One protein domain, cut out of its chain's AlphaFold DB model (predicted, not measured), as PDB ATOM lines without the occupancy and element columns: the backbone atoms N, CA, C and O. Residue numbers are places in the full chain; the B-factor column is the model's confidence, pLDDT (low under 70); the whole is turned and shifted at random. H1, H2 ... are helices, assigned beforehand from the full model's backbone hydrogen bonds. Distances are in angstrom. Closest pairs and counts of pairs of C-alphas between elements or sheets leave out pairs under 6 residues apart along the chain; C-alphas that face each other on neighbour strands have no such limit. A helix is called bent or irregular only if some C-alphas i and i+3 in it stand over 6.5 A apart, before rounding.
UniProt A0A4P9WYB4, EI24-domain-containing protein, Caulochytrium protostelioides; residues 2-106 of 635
ATOM      1  N   LEU A   2     -36.092 -13.119  43.684       65.31
ATOM      2  CA  LEU A   2     -34.810 -12.612  43.135       65.31
ATOM      3  C   LEU A   2     -34.971 -11.998  41.728       65.31
ATOM      4  O   LEU A   2     -34.494 -10.891  41.487       65.31
ATOM      5  N   LEU A   3     -35.754 -12.650  40.858       71.31
ATOM      6  CA  LEU A   3     -36.190 -12.117  39.558       71.31
ATOM      7  C   LEU A   3     -36.817 -10.716  39.683       71.31
ATOM      8  O   LEU A   3     -36.407  -9.790  38.994       71.31
ATOM      9  N   ASN A   4     -37.773 -10.556  40.598       71.50
ATOM     10  CA  ASN A   4     -38.493  -9.308  40.854       71.50
ATOM     11  C   ASN A   4     -37.515  -8.194  41.259       71.50
ATOM     12  O   ASN A   4     -37.593  -7.084  40.742       71.50
ATOM     13  N   GLY A   5     -36.561  -8.505  42.146       73.62
ATOM     14  CA  GLY A   5     -35.509  -7.575  42.563       73.62
ATOM     15  C   GLY A   5     -34.667  -7.083  41.384       73.62
ATOM     16  O   GLY A   5     -34.466  -5.880  41.243       73.62
ATOM     17  N   VAL A   6     -34.254  -7.990  40.490       79.25
ATOM     18  CA  VAL A   6     -33.549  -7.634  39.244       79.25
ATOM     19  C   VAL A   6     -34.425  -6.774  38.327       79.25
ATOM     20  O   VAL A   6     -33.931  -5.803  37.759       79.25
ATOM     21  N   LEU A   7     -35.722  -7.069  38.212       78.75
ATOM     22  CA  LEU A   7     -36.652  -6.341  37.340       78.75
ATOM     23  C   LEU A   7     -36.907  -4.901  37.834       78.75
ATOM     24  O   LEU A   7     -36.865  -3.959  37.039       78.75
ATOM     25  N   PHE A   8     -37.083  -4.701  39.146       78.81
ATOM     26  CA  PHE A   8     -37.210  -3.365  39.745       78.81
ATOM     27  C   PHE A   8     -35.902  -2.577  39.714       78.81
ATOM     28  O   PHE A   8     -35.886  -1.449  39.221       78.81
ATOM     29  N   VAL A   9     -34.801  -3.152  40.213       82.38
ATOM     30  CA  VAL A   9     -33.500  -2.464  40.258       82.38
ATOM     31  C   VAL A   9     -33.005  -2.164  38.843       82.38
ATOM     32  O   VAL A   9     -32.523  -1.063  38.596       82.38
ATOM     33  N   GLY A  10     -33.209  -3.083  37.894       83.19
ATOM     34  CA  GLY A  10     -32.936  -2.874  36.474       83.19
ATOM     35  C   GLY A  10     -33.774  -1.746  35.870       83.19
ATOM     36  O   GLY A  10     -33.212  -0.858  35.234       83.19
ATOM     37  N   SER A  11     -35.089  -1.709  36.122       81.19
ATOM     38  CA  SER A  11     -35.952  -0.614  35.643       81.19
ATOM     39  C   SER A  11     -35.503   0.747  36.185       81.19
ATOM     40  O   SER A  11     -35.338   1.695  35.419       81.19
ATOM     41  N   ILE A  12     -35.221   0.832  37.492       84.44
ATOM     42  CA  ILE A  12     -34.742   2.054  38.158       84.44
ATOM     43  C   ILE A  12     -33.372   2.479  37.601       84.44
ATOM     44  O   ILE A  12     -33.170   3.657  37.304       84.44
ATOM     45  N   ALA A  13     -32.453   1.533  37.395       85.31
ATOM     46  CA  ALA A  13     -31.142   1.796  36.804       85.31
ATOM     47  C   ALA A  13     -31.240   2.286  35.348       85.31
ATOM     48  O   ALA A  13     -30.507   3.196  34.971       85.31
ATOM     49  N   VAL A  14     -32.167   1.756  34.543       87.06
ATOM     50  CA  VAL A  14     -32.428   2.243  33.176       87.06
ATOM     51  C   VAL A  14     -33.042   3.648  33.197       87.06
ATOM     52  O   VAL A  14     -32.625   4.509  32.420       87.06
ATOM     53  N   PHE A  15     -33.979   3.929  34.108       83.75
ATOM     54  CA  PHE A  15     -34.603   5.251  34.202       83.75
ATOM     55  C   PHE A  15     -33.601   6.347  34.592       83.75
ATOM     56  O   PHE A  15     -33.472   7.345  33.881       83.75
ATOM     57  N   HIS A  16     -32.831   6.137  35.665       83.06
ATOM     58  CA  HIS A  16     -31.836   7.113  36.121       83.06
ATOM     59  C   HIS A  16     -30.550   7.125  35.283       83.06
ATOM     60  O   HIS A  16     -29.956   8.185  35.106       83.06
ATOM     61  N   GLY A  17     -30.112   5.974  34.766       83.62
ATOM     62  CA  GLY A  17     -28.854   5.834  34.028       83.62
ATOM     63  C   GLY A  17     -28.947   6.137  32.531       83.62
ATOM     64  O   GLY A  17     -27.934   6.500  31.937       83.62
ATOM     65  N   ALA A  18     -30.130   6.016  31.918       84.69
ATOM     66  CA  ALA A  18     -30.323   6.249  30.485       84.69
ATOM     67  C   ALA A  18     -31.458   7.238  30.172       84.69
ATOM     68  O   ALA A  18     -31.224   8.218  29.467       84.69
ATOM     69  N   ILE A  19     -32.674   7.028  30.692       84.25
ATOM     70  CA  ILE A  19     -33.853   7.808  30.262       84.25
ATOM     71  C   ILE A  19     -33.739   9.285  30.677       84.25
ATOM     72  O   ILE A  19     -33.846  10.169  29.823       84.25
ATOM     73  N   LEU A  20     -33.469   9.567  31.957       81.81
ATOM     74  CA  LEU A  20     -33.268  10.933  32.456       81.81
ATOM     75  C   LEU A  20     -32.109  11.675  31.753       81.81
ATOM     76  O   LEU A  20     -32.355  12.744  31.192       81.81
ATOM     77  N   PRO A  21     -30.864  11.158  31.684       84.94
ATOM     78  CA  PRO A  21     -29.778  11.886  31.022       84.94
ATOM     79  C   PRO A  21     -30.012  12.101  29.516       84.94
ATOM     80  O   PRO A  21     -29.644  13.157  28.996       84.94
ATOM     81  N   VAL A  22     -30.668  11.168  28.809       85.25
ATOM     82  CA  VAL A  22     -31.032  11.360  27.392       85.25
ATOM     83  C   VAL A  22     -32.121  12.426  27.232       85.25
ATOM     84  O   VAL A  22     -31.990  13.293  26.365       85.25
ATOM     85  N   THR A  23     -33.158  12.432  28.076       82.44
ATOM     86  CA  THR A  23     -34.198  13.478  28.029       82.44
ATOM     87  C   THR A  23     -33.649  14.856  28.398       82.44
ATOM     88  O   THR A  23     -33.924  15.809  27.670       82.44
ATOM     89  N   HIS A  24     -32.784  14.981  29.411       83.00
ATOM     90  CA  HIS A  24     -32.080  16.238  29.703       83.00
ATOM     91  C   HIS A  24     -31.190  16.703  28.539       83.00
ATOM     92  O   HIS A  24     -31.163  17.896  28.227       83.00
ATOM     93  N   TRP A  25     -30.475  15.794  27.862       83.50
ATOM     94  CA  TRP A  25     -29.639  16.144  26.706       83.50
ATOM     95  C   TRP A  25     -30.473  16.647  25.520       83.50
ATOM     96  O   TRP A  25     -30.133  17.672  24.921       83.50
ATOM     97  N   LEU A  26     -31.591  15.975  25.214       83.31
ATOM     98  CA  LEU A  26     -32.541  16.390  24.179       83.31
ATOM     99  C   LEU A  26     -33.198  17.731  24.529       83.31
ATOM    100  O   LEU A  26     -33.117  18.676  23.744       83.31
ATOM    101  N   LEU A  27     -33.789  17.852  25.719       80.88
ATOM    102  CA  LEU A  27     -34.472  19.065  26.172       80.88
ATOM    103  C   LEU A  27     -33.502  20.252  26.241       80.88
ATOM    104  O   LEU A  27     -33.781  21.309  25.683       80.88
ATOM    105  N   GLY A  28     -32.304  20.057  26.799       77.62
ATOM    106  CA  GLY A  28     -31.245  21.065  26.817       77.62
ATOM    107  C   GLY A  28     -30.712  21.429  25.425       77.62
ATOM    108  O   GLY A  28     -30.216  22.538  25.229       77.62
ATOM    109  N   ARG A  29     -30.806  20.543  24.423       79.94
ATOM    110  CA  ARG A  29     -30.510  20.858  23.012       79.94
ATOM    111  C   ARG A  29     -31.640  21.665  22.362       79.94
ATOM    112  O   ARG A  29     -31.351  22.617  21.635       79.94
ATOM    113  N   HIS A  30     -32.901  21.347  22.651       78.06
ATOM    114  CA  HIS A  30     -34.054  22.122  22.184       78.06
ATOM    115  C   HIS A  30     -34.107  23.521  22.809       78.06
ATOM    116  O   HIS A  30     -34.225  24.497  22.076       78.06
ATOM    117  N   VAL A  31     -33.904  23.654  24.123       74.38
ATOM    118  CA  VAL A  31     -33.839  24.958  24.809       74.38
ATOM    119  C   VAL A  31     -32.720  25.827  24.225       74.38
ATOM    120  O   VAL A  31     -32.993  26.945  23.799       74.38
ATOM    121  N   ARG A  32     -31.491  25.305  24.080       71.31
ATOM    122  CA  ARG A  32     -30.377  26.062  23.471       71.31
ATOM    123  C   ARG A  32     -30.629  26.460  22.013       71.31
ATOM    124  O   ARG A  32     -30.240  27.552  21.617       71.31
ATOM    125  N   THR A  33     -31.286  25.618  21.211       76.31
ATOM    126  CA  THR A  33     -31.601  25.960  19.807       76.31
ATOM    127  C   THR A  33     -32.791  26.910  19.668       76.31
ATOM    128  O   THR A  33     -32.816  27.699  18.726       76.31
ATOM    129  N   LEU A  34     -33.740  26.910  20.610       71.81
ATOM    130  CA  LEU A  34     -34.794  27.922  20.697       71.81
ATOM    131  C   LEU A  34     -34.240  29.266  21.183       71.81
ATOM    132  O   LEU A  34     -34.540  30.288  20.568       71.81
ATOM    133  N   MET A  35     -33.376  29.266  22.204       66.06
ATOM    134  CA  MET A  35     -32.641  30.455  22.656       66.06
ATOM    135  C   MET A  35     -31.814  31.051  21.514       66.06
ATOM    136  O   MET A  35     -31.990  32.220  21.196       66.06
ATOM    137  N   ALA A  36     -31.011  30.253  20.804       68.44
ATOM    138  CA  ALA A  36     -30.215  30.722  19.663       68.44
ATOM    139  C   ALA A  36     -31.049  31.277  18.485       68.44
ATOM    140  O   ALA A  36     -30.505  31.983  17.642       68.44
ATOM    141  N   ARG A  37     -32.356  30.981  18.415       67.94
ATOM    142  CA  ARG A  37     -33.293  31.557  17.428       67.94
ATOM    143  C   ARG A  37     -33.982  32.844  17.896       67.94
ATOM    144  O   ARG A  37     -34.462  33.588  17.050       67.94
ATOM    145  N   HIS A  38     -34.038  33.100  19.203       64.31
ATOM    146  CA  HIS A  38     -34.698  34.276  19.796       64.31
ATOM    147  C   HIS A  38     -33.718  35.255  20.469       64.31
ATOM    148  O   HIS A  38     -34.125  36.330  20.905       64.31
ATOM    149  N   ALA A  39     -32.431  34.907  20.546       57.41
ATOM    150  CA  ALA A  39     -31.370  35.743  21.088       57.41
ATOM    151  C   ALA A  39     -31.104  36.954  20.179       57.41
ATOM    152  O   ALA A  39     -30.242  36.928  19.300       57.41
ATOM    153  N   GLN A  40     -31.838  38.041  20.416       55.91
ATOM    154  CA  GLN A  40     -31.451  39.356  19.918       55.91
ATOM    155  C   GLN A  40     -30.101  39.757  20.550       55.91
ATOM    156  O   GLN A  40     -29.922  39.567  21.756       55.91
ATOM    157  N   PRO A  41     -29.159  40.349  19.787       57.25
ATOM    158  CA  PRO A  41     -27.796  40.650  20.249       57.25
ATOM    159  C   PRO A  41     -27.701  41.815  21.261       57.25
ATOM    160  O   PRO A  41     -26.628  42.375  21.465       57.25
ATOM    161  N   SER A  42     -28.818  42.203  21.879       52.59
ATOM    162  CA  SER A  42     -28.973  43.340  22.797       52.59
ATOM    163  C   SER A  42     -29.426  42.944  24.212       52.59
ATOM    164  O   SER A  42     -29.623  43.817  25.059       52.59
ATOM    165  N   LEU A  43     -29.598  41.648  24.498       56.03
ATOM    166  CA  LEU A  43     -29.980  41.166  25.828       56.03
ATOM    167  C   LEU A  43     -28.823  41.332  26.831       56.03
ATOM    168  O   LEU A  43     -27.841  40.598  26.794       56.03
ATOM    169  N   SER A  44     -28.972  42.285  27.756       61.22
ATOM    170  CA  SER A  44     -28.070  42.469  28.906       61.22
ATOM    171  C   SER A  44     -28.004  41.224  29.803       61.22
ATOM    172  O   SER A  44     -28.977  40.473  29.856       61.22
ATOM    173  N   GLU A  45     -26.941  41.081  30.602       59.34
ATOM    174  CA  GLU A  45     -26.707  39.954  31.534       59.34
ATOM    175  C   GLU A  45     -27.947  39.566  32.369       59.34
ATOM    176  O   GLU A  45     -28.305  38.394  32.444       59.34
ATOM    177  N   ARG A  46     -28.698  40.548  32.891       56.78
ATOM    178  CA  ARG A  46     -29.941  40.314  33.661       56.78
ATOM    179  C   ARG A  46     -31.046  39.581  32.888       56.78
ATOM    180  O   ARG A  46     -31.908  38.958  33.499       56.78
ATOM    181  N   GLY A  47     -31.057  39.689  31.561       59.25
ATOM    182  CA  GLY A  47     -31.966  38.939  30.694       59.25
ATOM    183  C   GLY A  47     -31.543  37.477  30.559       59.25
ATOM    184  O   GLY A  47     -32.396  36.594  30.580       59.25
ATOM    185  N   PHE A  48     -30.232  37.222  30.496       63.03
ATOM    186  CA  PHE A  48     -29.668  35.874  30.453       63.03
ATOM    187  C   PHE A  48     -30.009  35.101  31.738       63.03
ATOM    188  O   PHE A  48     -30.679  34.068  31.655       63.03
ATOM    189  N   ASP A  49     -29.705  35.678  32.910       65.12
ATOM    190  CA  ASP A  49     -30.051  35.125  34.233       65.12
ATOM    191  C   ASP A  49     -31.533  34.727  34.329       65.12
ATOM    192  O   ASP A  49     -31.872  33.636  34.798       65.12
ATOM    193  N   ALA A  50     -32.433  35.605  33.871       65.06
ATOM    194  CA  ALA A  50     -33.871  35.360  33.898       65.06
ATOM    195  C   ALA A  50     -34.275  34.184  32.991       65.06
ATOM    196  O   ALA A  50     -35.100  33.357  33.387       65.06
ATOM    197  N   THR A  51     -33.679  34.069  31.799       66.69
ATOM    198  CA  THR A  51     -33.963  32.954  30.882       66.69
ATOM    199  C   THR A  51     -33.424  31.610  31.379       66.69
ATOM    200  O   THR A  51     -34.110  30.601  31.210       66.69
ATOM    201  N   GLU A  52     -32.271  31.575  32.056       69.69
ATOM    202  CA  GLU A  52     -31.770  30.346  32.691       69.69
ATOM    203  C   GLU A  52     -32.643  29.919  33.880       69.69
ATOM    204  O   GLU A  52     -33.002  28.744  33.987       69.69
ATOM    205  N   HIS A  53     -33.083  30.862  34.723       75.06
ATOM    206  CA  HIS A  53     -34.019  30.565  35.814       75.06
ATOM    207  C   HIS A  53     -35.334  29.977  35.287       75.06
ATOM    208  O   HIS A  53     -35.787  28.945  35.789       75.06
ATOM    209  N   VAL A  54     -35.922  30.567  34.239       73.81
ATOM    210  CA  VAL A  54     -37.135  30.032  33.600       73.81
ATOM    211  C   VAL A  54     -36.881  28.634  33.027       73.81
ATOM    212  O   VAL A  54     -37.663  27.724  33.302       73.81
ATOM    213  N   ALA A  55     -35.776  28.413  32.306       74.62
ATOM    214  CA  ALA A  55     -35.427  27.092  31.779       74.62
ATOM    215  C   ALA A  55     -35.269  26.033  32.889       74.62
ATOM    216  O   ALA A  55     -35.781  24.921  32.748       74.62
ATOM    217  N   SER A  56     -34.638  26.384  34.015       77.56
ATOM    218  CA  SER A  56     -34.476  25.488  35.170       77.56
ATOM    219  C   SER A  56     -35.820  25.064  35.780       77.56
ATOM    220  O   SER A  56     -36.003  23.898  36.137       77.56
ATOM    221  N   LEU A  57     -36.798  25.978  35.822       79.56
ATOM    222  CA  LEU A  57     -38.150  25.691  36.299       79.56
ATOM    223  C   LEU A  57     -38.866  24.716  35.358       79.56
ATOM    224  O   LEU A  57     -39.389  23.711  35.840       79.56
ATOM    225  N   TRP A  58     -38.836  24.952  34.041       78.06
ATOM    226  CA  TRP A  58     -39.430  24.041  33.049       78.06
ATOM    227  C   TRP A  58     -38.840  22.629  33.123       78.06
ATOM    228  O   TRP A  58     -39.603  21.665  33.139       78.06
ATOM    229  N   ILE A  59     -37.512  22.504  33.239       79.94
ATOM    230  CA  ILE A  59     -36.838  21.209  33.428       79.94
ATOM    231  C   ILE A  59     -37.353  20.539  34.712       79.94
ATOM    232  O   ILE A  59     -37.891  19.440  34.647       79.94
ATOM    233  N   SER A  60     -37.341  21.240  35.851       78.88
ATOM    234  CA  SER A  60     -37.770  20.662  37.137       78.88
ATOM    235  C   SER A  60     -39.234  20.189  37.176       78.88
ATOM    236  O   SER A  60     -39.571  19.299  37.956       78.88
ATOM    237  N   GLN A  61     -40.120  20.772  36.357       81.25
ATOM    238  CA  GLN A  61     -41.511  20.326  36.224       81.25
ATOM    239  C   GLN A  61     -41.639  19.158  35.236       81.25
ATOM    240  O   GLN A  61     -42.408  18.231  35.490       81.25
ATOM    241  N   TYR A  62     -40.853  19.163  34.154       82.75
ATOM    242  CA  TYR A  62     -40.756  18.042  33.220       82.75
ATOM    243  C   TYR A  62     -40.248  16.774  33.923       82.75
ATOM    244  O   TYR A  62     -40.859  15.719  33.780       82.75
ATOM    245  N   ASP A  63     -39.218  16.883  34.766       79.50
ATOM    246  CA  ASP A  63     -38.649  15.759  35.521       79.50
ATOM    247  C   ASP A  63     -39.677  15.118  36.465       79.50
ATOM    248  O   ASP A  63     -39.773  13.892  36.566       79.50
ATOM    249  N   ARG A  64     -40.493  15.946  37.137       82.00
ATOM    250  CA  ARG A  64     -41.596  15.496  38.005       82.00
ATOM    251  C   ARG A  64     -42.675  14.774  37.208       82.00
ATOM    252  O   ARG A  64     -43.124  13.714  37.632       82.00
ATOM    253  N   PHE A  65     -43.070  15.327  36.060       83.75
ATOM    254  CA  PHE A  65     -44.059  14.715  35.176       83.75
ATOM    255  C   PHE A  65     -43.558  13.381  34.605       83.75
ATOM    256  O   PHE A  65     -44.253  12.373  34.710       83.75
ATOM    257  N   LEU A  66     -42.327  13.344  34.087       84.88
ATOM    258  CA  LEU A  66     -41.694  12.136  33.556       84.88
ATOM    259  C   LEU A  66     -41.580  11.048  34.632       84.88
ATOM    260  O   LEU A  66     -41.903   9.891  34.372       84.88
ATOM    261  N   SER A  67     -41.188  11.423  35.854       81.00
ATOM    262  CA  SER A  67     -41.128  10.510  37.002       81.00
ATOM    263  C   SER A  67     -42.511   9.975  37.380       81.00
ATOM    264  O   SER A  67     -42.660   8.778  37.602       81.00
ATOM    265  N   LEU A  68     -43.540  10.829  37.419       82.44
ATOM    266  CA  LEU A  68     -44.916  10.432  37.733       82.44
ATOM    267  C   LEU A  68     -45.485   9.464  36.684       82.44
ATOM    268  O   LEU A  68     -46.052   8.436  37.052       82.44
ATOM    269  N   VAL A  69     -45.277   9.744  35.394       82.50
ATOM    270  CA  VAL A  69     -45.669   8.843  34.296       82.50
ATOM    271  C   VAL A  69     -44.905   7.520  34.381       82.50
ATOM    272  O   VAL A  69     -45.511   6.462  34.258       82.50
ATOM    273  N   TYR A  70     -43.601   7.545  34.662       84.38
ATOM    274  CA  TYR A  70     -42.802   6.334  34.855       84.38
ATOM    275  C   TYR A  70     -43.277   5.488  36.053       84.38
ATOM    276  O   TYR A  70     -43.428   4.271  35.932       84.38
ATOM    277  N   TYR A  71     -43.580   6.103  37.200       78.25
ATOM    278  CA  TYR A  71     -44.074   5.354  38.357       78.25
ATOM    279  C   TYR A  71     -45.459   4.738  38.110       78.25
ATOM    280  O   TYR A  71     -45.650   3.559  38.408       78.25
ATOM    281  N   LEU A  72     -46.397   5.492  37.527       72.81
ATOM    282  CA  LEU A  72     -47.773   5.033  37.289       72.81
ATOM    283  C   LEU A  72     -47.914   4.077  36.097       72.81
ATOM    284  O   LEU A  72     -48.727   3.160  36.157       72.81
ATOM    285  N   LEU A  73     -47.151   4.283  35.020       77.31
ATOM    286  CA  LEU A  73     -47.340   3.589  33.739       77.31
ATOM    287  C   LEU A  73     -46.277   2.514  33.449       77.31
ATOM    288  O   LEU A  73     -46.460   1.720  32.532       77.31
ATOM    289  N   TRP A  74     -45.183   2.464  34.219       82.94
ATOM    290  CA  TRP A  74     -44.128   1.451  34.071       82.94
ATOM    291  C   TRP A  74     -43.923   0.637  35.352       82.94
ATOM    292  O   TRP A  74     -44.143  -0.573  35.359       82.94
ATOM    293  N   ILE A  75     -43.563   1.289  36.464       78.88
ATOM    294  CA  ILE A  75     -43.256   0.588  37.723       78.88
ATOM    295  C   ILE A  75     -44.495  -0.055  38.355       78.88
ATOM    296  O   ILE A  75     -44.397  -1.184  38.834       78.88
ATOM    297  N   TYR A  76     -45.653   0.610  38.344       72.50
ATOM    298  CA  TYR A  76     -46.873   0.051  38.933       72.50
ATOM    299  C   TYR A  76     -47.424  -1.170  38.155       72.50
ATOM    300  O   TYR A  76     -47.656  -2.198  38.793       72.50
ATOM    301  N   PRO A  77     -47.520  -1.175  36.806       74.62
ATOM    302  CA  PRO A  77     -47.834  -2.391  36.048       74.62
ATOM    303  C   PRO A  77     -46.812  -3.519  36.247       74.62
ATOM    304  O   PRO A  77     -47.204  -4.668  36.448       74.62
ATOM    305  N   ILE A  78     -45.510  -3.204  36.283       75.19
ATOM    306  CA  ILE A  78     -44.461  -4.179  36.629       75.19
ATOM    307  C   ILE A  78     -44.677  -4.753  38.035       75.19
ATOM    308  O   ILE A  78     -44.478  -5.950  38.235       75.19
ATOM    309  N   TYR A  79     -45.119  -3.941  38.998       71.56
ATOM    310  CA  TYR A  79     -45.444  -4.400  40.346       71.56
ATOM    311  C   TYR A  79     -46.658  -5.329  40.374       71.56
ATOM    312  O   TYR A  79     -46.577  -6.382  40.999       71.56
ATOM    313  N   LEU A  80     -47.732  -5.019  39.642       69.50
ATOM    314  CA  LEU A  80     -48.894  -5.906  39.528       69.50
ATOM    315  C   LEU A  80     -48.531  -7.251  38.875       69.50
ATOM    316  O   LEU A  80     -48.887  -8.303  39.402       69.50
ATOM    317  N   ILE A  81     -47.747  -7.239  37.791       70.94
ATOM    318  CA  ILE A  81     -47.248  -8.464  37.138       70.94
ATOM    319  C   ILE A  81     -46.320  -9.241  38.085       70.94
ATOM    320  O   ILE A  81     -46.442 -10.455  38.233       70.94
ATOM    321  N   SER A  82     -45.417  -8.548  38.784       73.31
ATOM    322  CA  SER A  82     -44.517  -9.147  39.773       73.31
ATOM    323  C   SER A  82     -45.255  -9.734  40.983       73.31
ATOM    324  O   SER A  82     -44.735 -10.668  41.597       73.31
ATOM    325  N   LEU A  83     -46.410  -9.177  41.352       65.75
ATOM    326  CA  LEU A  83     -47.275  -9.671  42.419       65.75
ATOM    327  C   LEU A  83     -48.036 -10.916  41.950       65.75
ATOM    328  O   LEU A  83     -47.996 -11.932  42.637       65.75
ATOM    329  N   ALA A  84     -48.621 -10.883  40.750       63.03
ATOM    330  CA  ALA A  84     -49.285 -12.035  40.138       63.03
ATOM    331  C   ALA A  84     -48.330 -13.232  39.963       63.03
ATOM    332  O   ALA A  84     -48.668 -14.349  40.348       63.03
ATOM    333  N   LEU A  85     -47.105 -13.002  39.473       66.75
ATOM    334  CA  LEU A  85     -46.081 -14.048  39.329       66.75
ATOM    335  C   LEU A  85     -45.597 -14.603  40.680       66.75
ATOM    336  O   LEU A  85     -45.366 -15.805  40.794       66.75
ATOM    337  N   ASN A  86     -45.464 -13.760  41.713       70.75
ATOM    338  CA  ASN A  86     -45.207 -14.241  43.075       70.75
ATOM    339  C   ASN A  86     -46.377 -15.115  43.562       70.75
ATOM    340  O   ASN A  86     -46.134 -16.209  44.056       70.75
ATOM    341  N   ASN A  87     -47.625 -14.661  43.407       63.34
ATOM    342  CA  ASN A  87     -48.815 -15.370  43.887       63.34
ATOM    343  C   ASN A  87     -49.011 -16.722  43.187       63.34
ATOM    344  O   ASN A  87     -49.274 -17.710  43.866       63.34
ATOM    345  N   ALA A  88     -48.800 -16.797  41.870       63.78
ATOM    346  CA  ALA A  88     -48.829 -18.054  41.121       63.78
ATOM    347  C   ALA A  88     -47.765 -19.046  41.630       63.78
ATOM    348  O   ALA A  88     -48.066 -20.214  41.875       63.78
ATOM    349  N   TRP A  89     -46.536 -18.578  41.880       67.81
ATOM    350  CA  TRP A  89     -45.475 -19.427  42.432       67.81
ATOM    351  C   TRP A  89     -45.762 -19.832  43.889       67.81
ATOM    352  O   TRP A  89     -45.543 -20.981  44.265       67.81
ATOM    353  N   TYR A  90     -46.319 -18.938  44.714       63.56
ATOM    354  CA  TYR A  90     -46.772 -19.278  46.066       63.56
ATOM    355  C   TYR A  90     -47.923 -20.290  46.058       63.56
ATOM    356  O   TYR A  90     -47.941 -21.167  46.917       63.56
ATOM    357  N   HIS A  91     -48.830 -20.227  45.081       62.16
ATOM    358  CA  HIS A  91     -49.873 -21.230  44.886       62.16
ATOM    359  C   HIS A  91     -49.269 -22.598  44.531       62.16
ATOM    360  O   HIS A  91     -49.595 -23.586  45.186       62.16
ATOM    361  N   GLU A  92     -48.325 -22.678  43.585       66.50
ATOM    362  CA  GLU A  92     -47.624 -23.942  43.296       66.50
ATOM    363  C   GLU A  92     -46.854 -24.485  44.509       66.50
ATOM    364  O   GLU A  92     -46.890 -25.688  44.770       66.50
ATOM    365  N   ILE A  93     -46.178 -23.622  45.275       69.38
ATOM    366  CA  ILE A  93     -45.466 -24.022  46.498       69.38
ATOM    367  C   ILE A  93     -46.454 -24.537  47.551       69.38
ATOM    368  O   ILE A  93     -46.192 -25.578  48.149       69.38
ATOM    369  N   ALA A  94     -47.594 -23.870  47.750       65.00
ATOM    370  CA  ALA A  94     -48.632 -24.308  48.679       65.00
ATOM    371  C   ALA A  94     -49.213 -25.669  48.268       65.00
ATOM    372  O   ALA A  94     -49.239 -26.590  49.082       65.00
ATOM    373  N   VAL A  95     -49.587 -25.842  46.996       62.94
ATOM    374  CA  VAL A  95     -50.100 -27.115  46.464       62.94
ATOM    375  C   VAL A  95     -49.059 -28.232  46.586       62.94
ATOM    376  O   VAL A  95     -49.399 -29.345  46.983       62.94
ATOM    377  N   ASN A  96     -47.785 -27.964  46.291       66.25
ATOM    378  CA  ASN A  96     -46.730 -28.978  46.358       66.25
ATOM    379  C   ASN A  96     -46.288 -29.298  47.798       66.25
ATOM    380  O   ASN A  96     -45.956 -30.447  48.078       66.25
ATOM    381  N   ALA A  97     -46.347 -28.343  48.729       66.19
ATOM    382  CA  ALA A  97     -46.177 -28.616  50.155       66.19
ATOM    383  C   ALA A  97     -47.352 -29.448  50.694       66.19
ATOM    384  O   ALA A  97     -47.142 -30.483  51.323       66.19
ATOM    385  N   TYR A  98     -48.592 -29.060  50.383       60.56
ATOM    386  CA  TYR A  98     -49.792 -29.770  50.829       60.56
ATOM    387  C   TYR A  98     -49.868 -31.198  50.256       60.56
ATOM    388  O   TYR A  98     -50.226 -32.128  50.976       60.56
ATOM    389  N   ARG A  99     -49.400 -31.410  49.014       70.38
ATOM    390  CA  ARG A  99     -49.176 -32.745  48.423       70.38
ATOM    391  C   ARG A  99     -48.316 -33.662  49.291       70.38
ATOM    392  O   ARG A  99     -48.609 -34.850  49.379       70.38
ATOM    393  N   LEU A 100     -47.263 -33.125  49.909       68.50
ATOM    394  CA  LEU A 100     -46.329 -33.892  50.738       68.50
ATOM    395  C   LEU A 100     -46.894 -34.210  52.132       68.50
ATOM    396  O   LEU A 100     -46.500 -35.216  52.719       68.50
ATOM    397  N   TYR A 101     -47.822 -33.397  52.648       63.81
ATOM    398  CA  TYR A 101     -48.456 -33.614  53.955       63.81
ATOM    399  C   TYR A 101     -49.763 -34.425  53.892       63.81
ATOM    400  O   TYR A 101     -50.032 -35.213  54.801       63.81
ATOM    401  N   VAL A 102     -50.576 -34.253  52.841       69.81
ATOM    402  CA  VAL A 102     -51.959 -34.770  52.774       69.81
ATOM    403  C   VAL A 102     -52.190 -35.742  51.607       69.81
ATOM    404  O   VAL A 102     -52.891 -36.736  51.792       69.81
ATOM    405  N   GLY A 103     -51.570 -35.517  50.444       64.06
ATOM    406  CA  GLY A 103     -51.703 -36.361  49.244       64.06
ATOM    407  C   GLY A 103     -52.019 -35.568  47.968       64.06
ATOM    408  O   GLY A 103     -52.120 -34.343  47.999       64.06
ATOM    409  N   GLU A 104     -52.160 -36.249  46.824       55.50
ATOM    410  CA  GLU A 104     -52.532 -35.586  45.558       55.50
ATOM    411  C   GLU A 104     -53.922 -34.919  45.666       55.50
ATOM    412  O   GLU A 104     -54.891 -35.614  45.981       55.50
ATOM    413  N   PRO A 105     -54.057 -33.604  45.386       54.44
ATOM    414  CA  PRO A 105     -55.360 -32.959  45.281       54.44
ATOM    415  C   PRO A 105     -56.190 -33.553  44.139       54.44
ATOM    416  O   PRO A 105     -55.678 -33.871  43.060       54.44
ATOM    417  N   VAL A 106     -57.497 -33.652  44.368       56.50
ATOM    418  CA  VAL A 106     -58.461 -34.114  43.366       56.50
ATOM    419  C   VAL A 106     -58.595 -33.066  42.253       56.50
ATOM    420  O   VAL A 106     -58.715 -31.879  42.528       56.50
TER     421      VAL A 106
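What this domain is: This is residues 2 to 106 of the 635 residues of the protein "EI24-domain-containing protein" of Caulochytrium protostelioides (UniProt A0A4P9WYB4). This is a long, thin helical hairpin: H2 runs most of the rod's length, and the shorter H1, bent but nearly straight, lies beside part of it, while residues 87 to 94 and 97 to 102 stick out. The printed part has 105 residues with two named helices, H1 then H2, and is all helix. It is extended, with a radius of gyration of the C-alphas of 24.8 A, spanning 87 by 17 by 17 A.

How they stand to each other: H2, residues 45 to 101, runs opposite ways to both arms of H1, residues 2 to 38, assigned as one helix by its hydrogen bonds but bent, with C-alphas 17 and 20 6.9 A apart. H1a, residues 2 to 17, touches H2 with residues 4 to 11 alone, at a shallow tilt of 9 degrees; the closest C-alphas, of Asn 4 and Ser 82, are 6.1 A apart. H1b, residues 20 to 38, forms a hairpin with H2, touching its residues 55 to 63 alone at a shallow tilt of 22 degrees; the closest C-alphas, of Val 31 and Ala 55, are 7.5 A apart. Every O i to N i+4 pair is within hydrogen-bond range in H1a and H1b, and 49 of 53 in H2.

Where its parts are: H2 measures 79.9 A, from C-alpha 45 at (-26.707, 39.954, 31.534) to C-alpha 101 at (-48.456, -33.614, 53.955). It is neither bent nor irregular, but only just: C-alphas 72 and 75 are 6.4 A apart. H1a measures 21.4 A and H1b 26.6 A.

The domain as a whole: The two C-alphas farthest apart, of Ser 42 and Gly 103, are 87.0 A apart. The printed part has no cut, and the link from H1 to H2 is short. Mean pLDDT of the printed part is 72.7, with 42 residues under 70, among them 35 to 52 and 87 to 98.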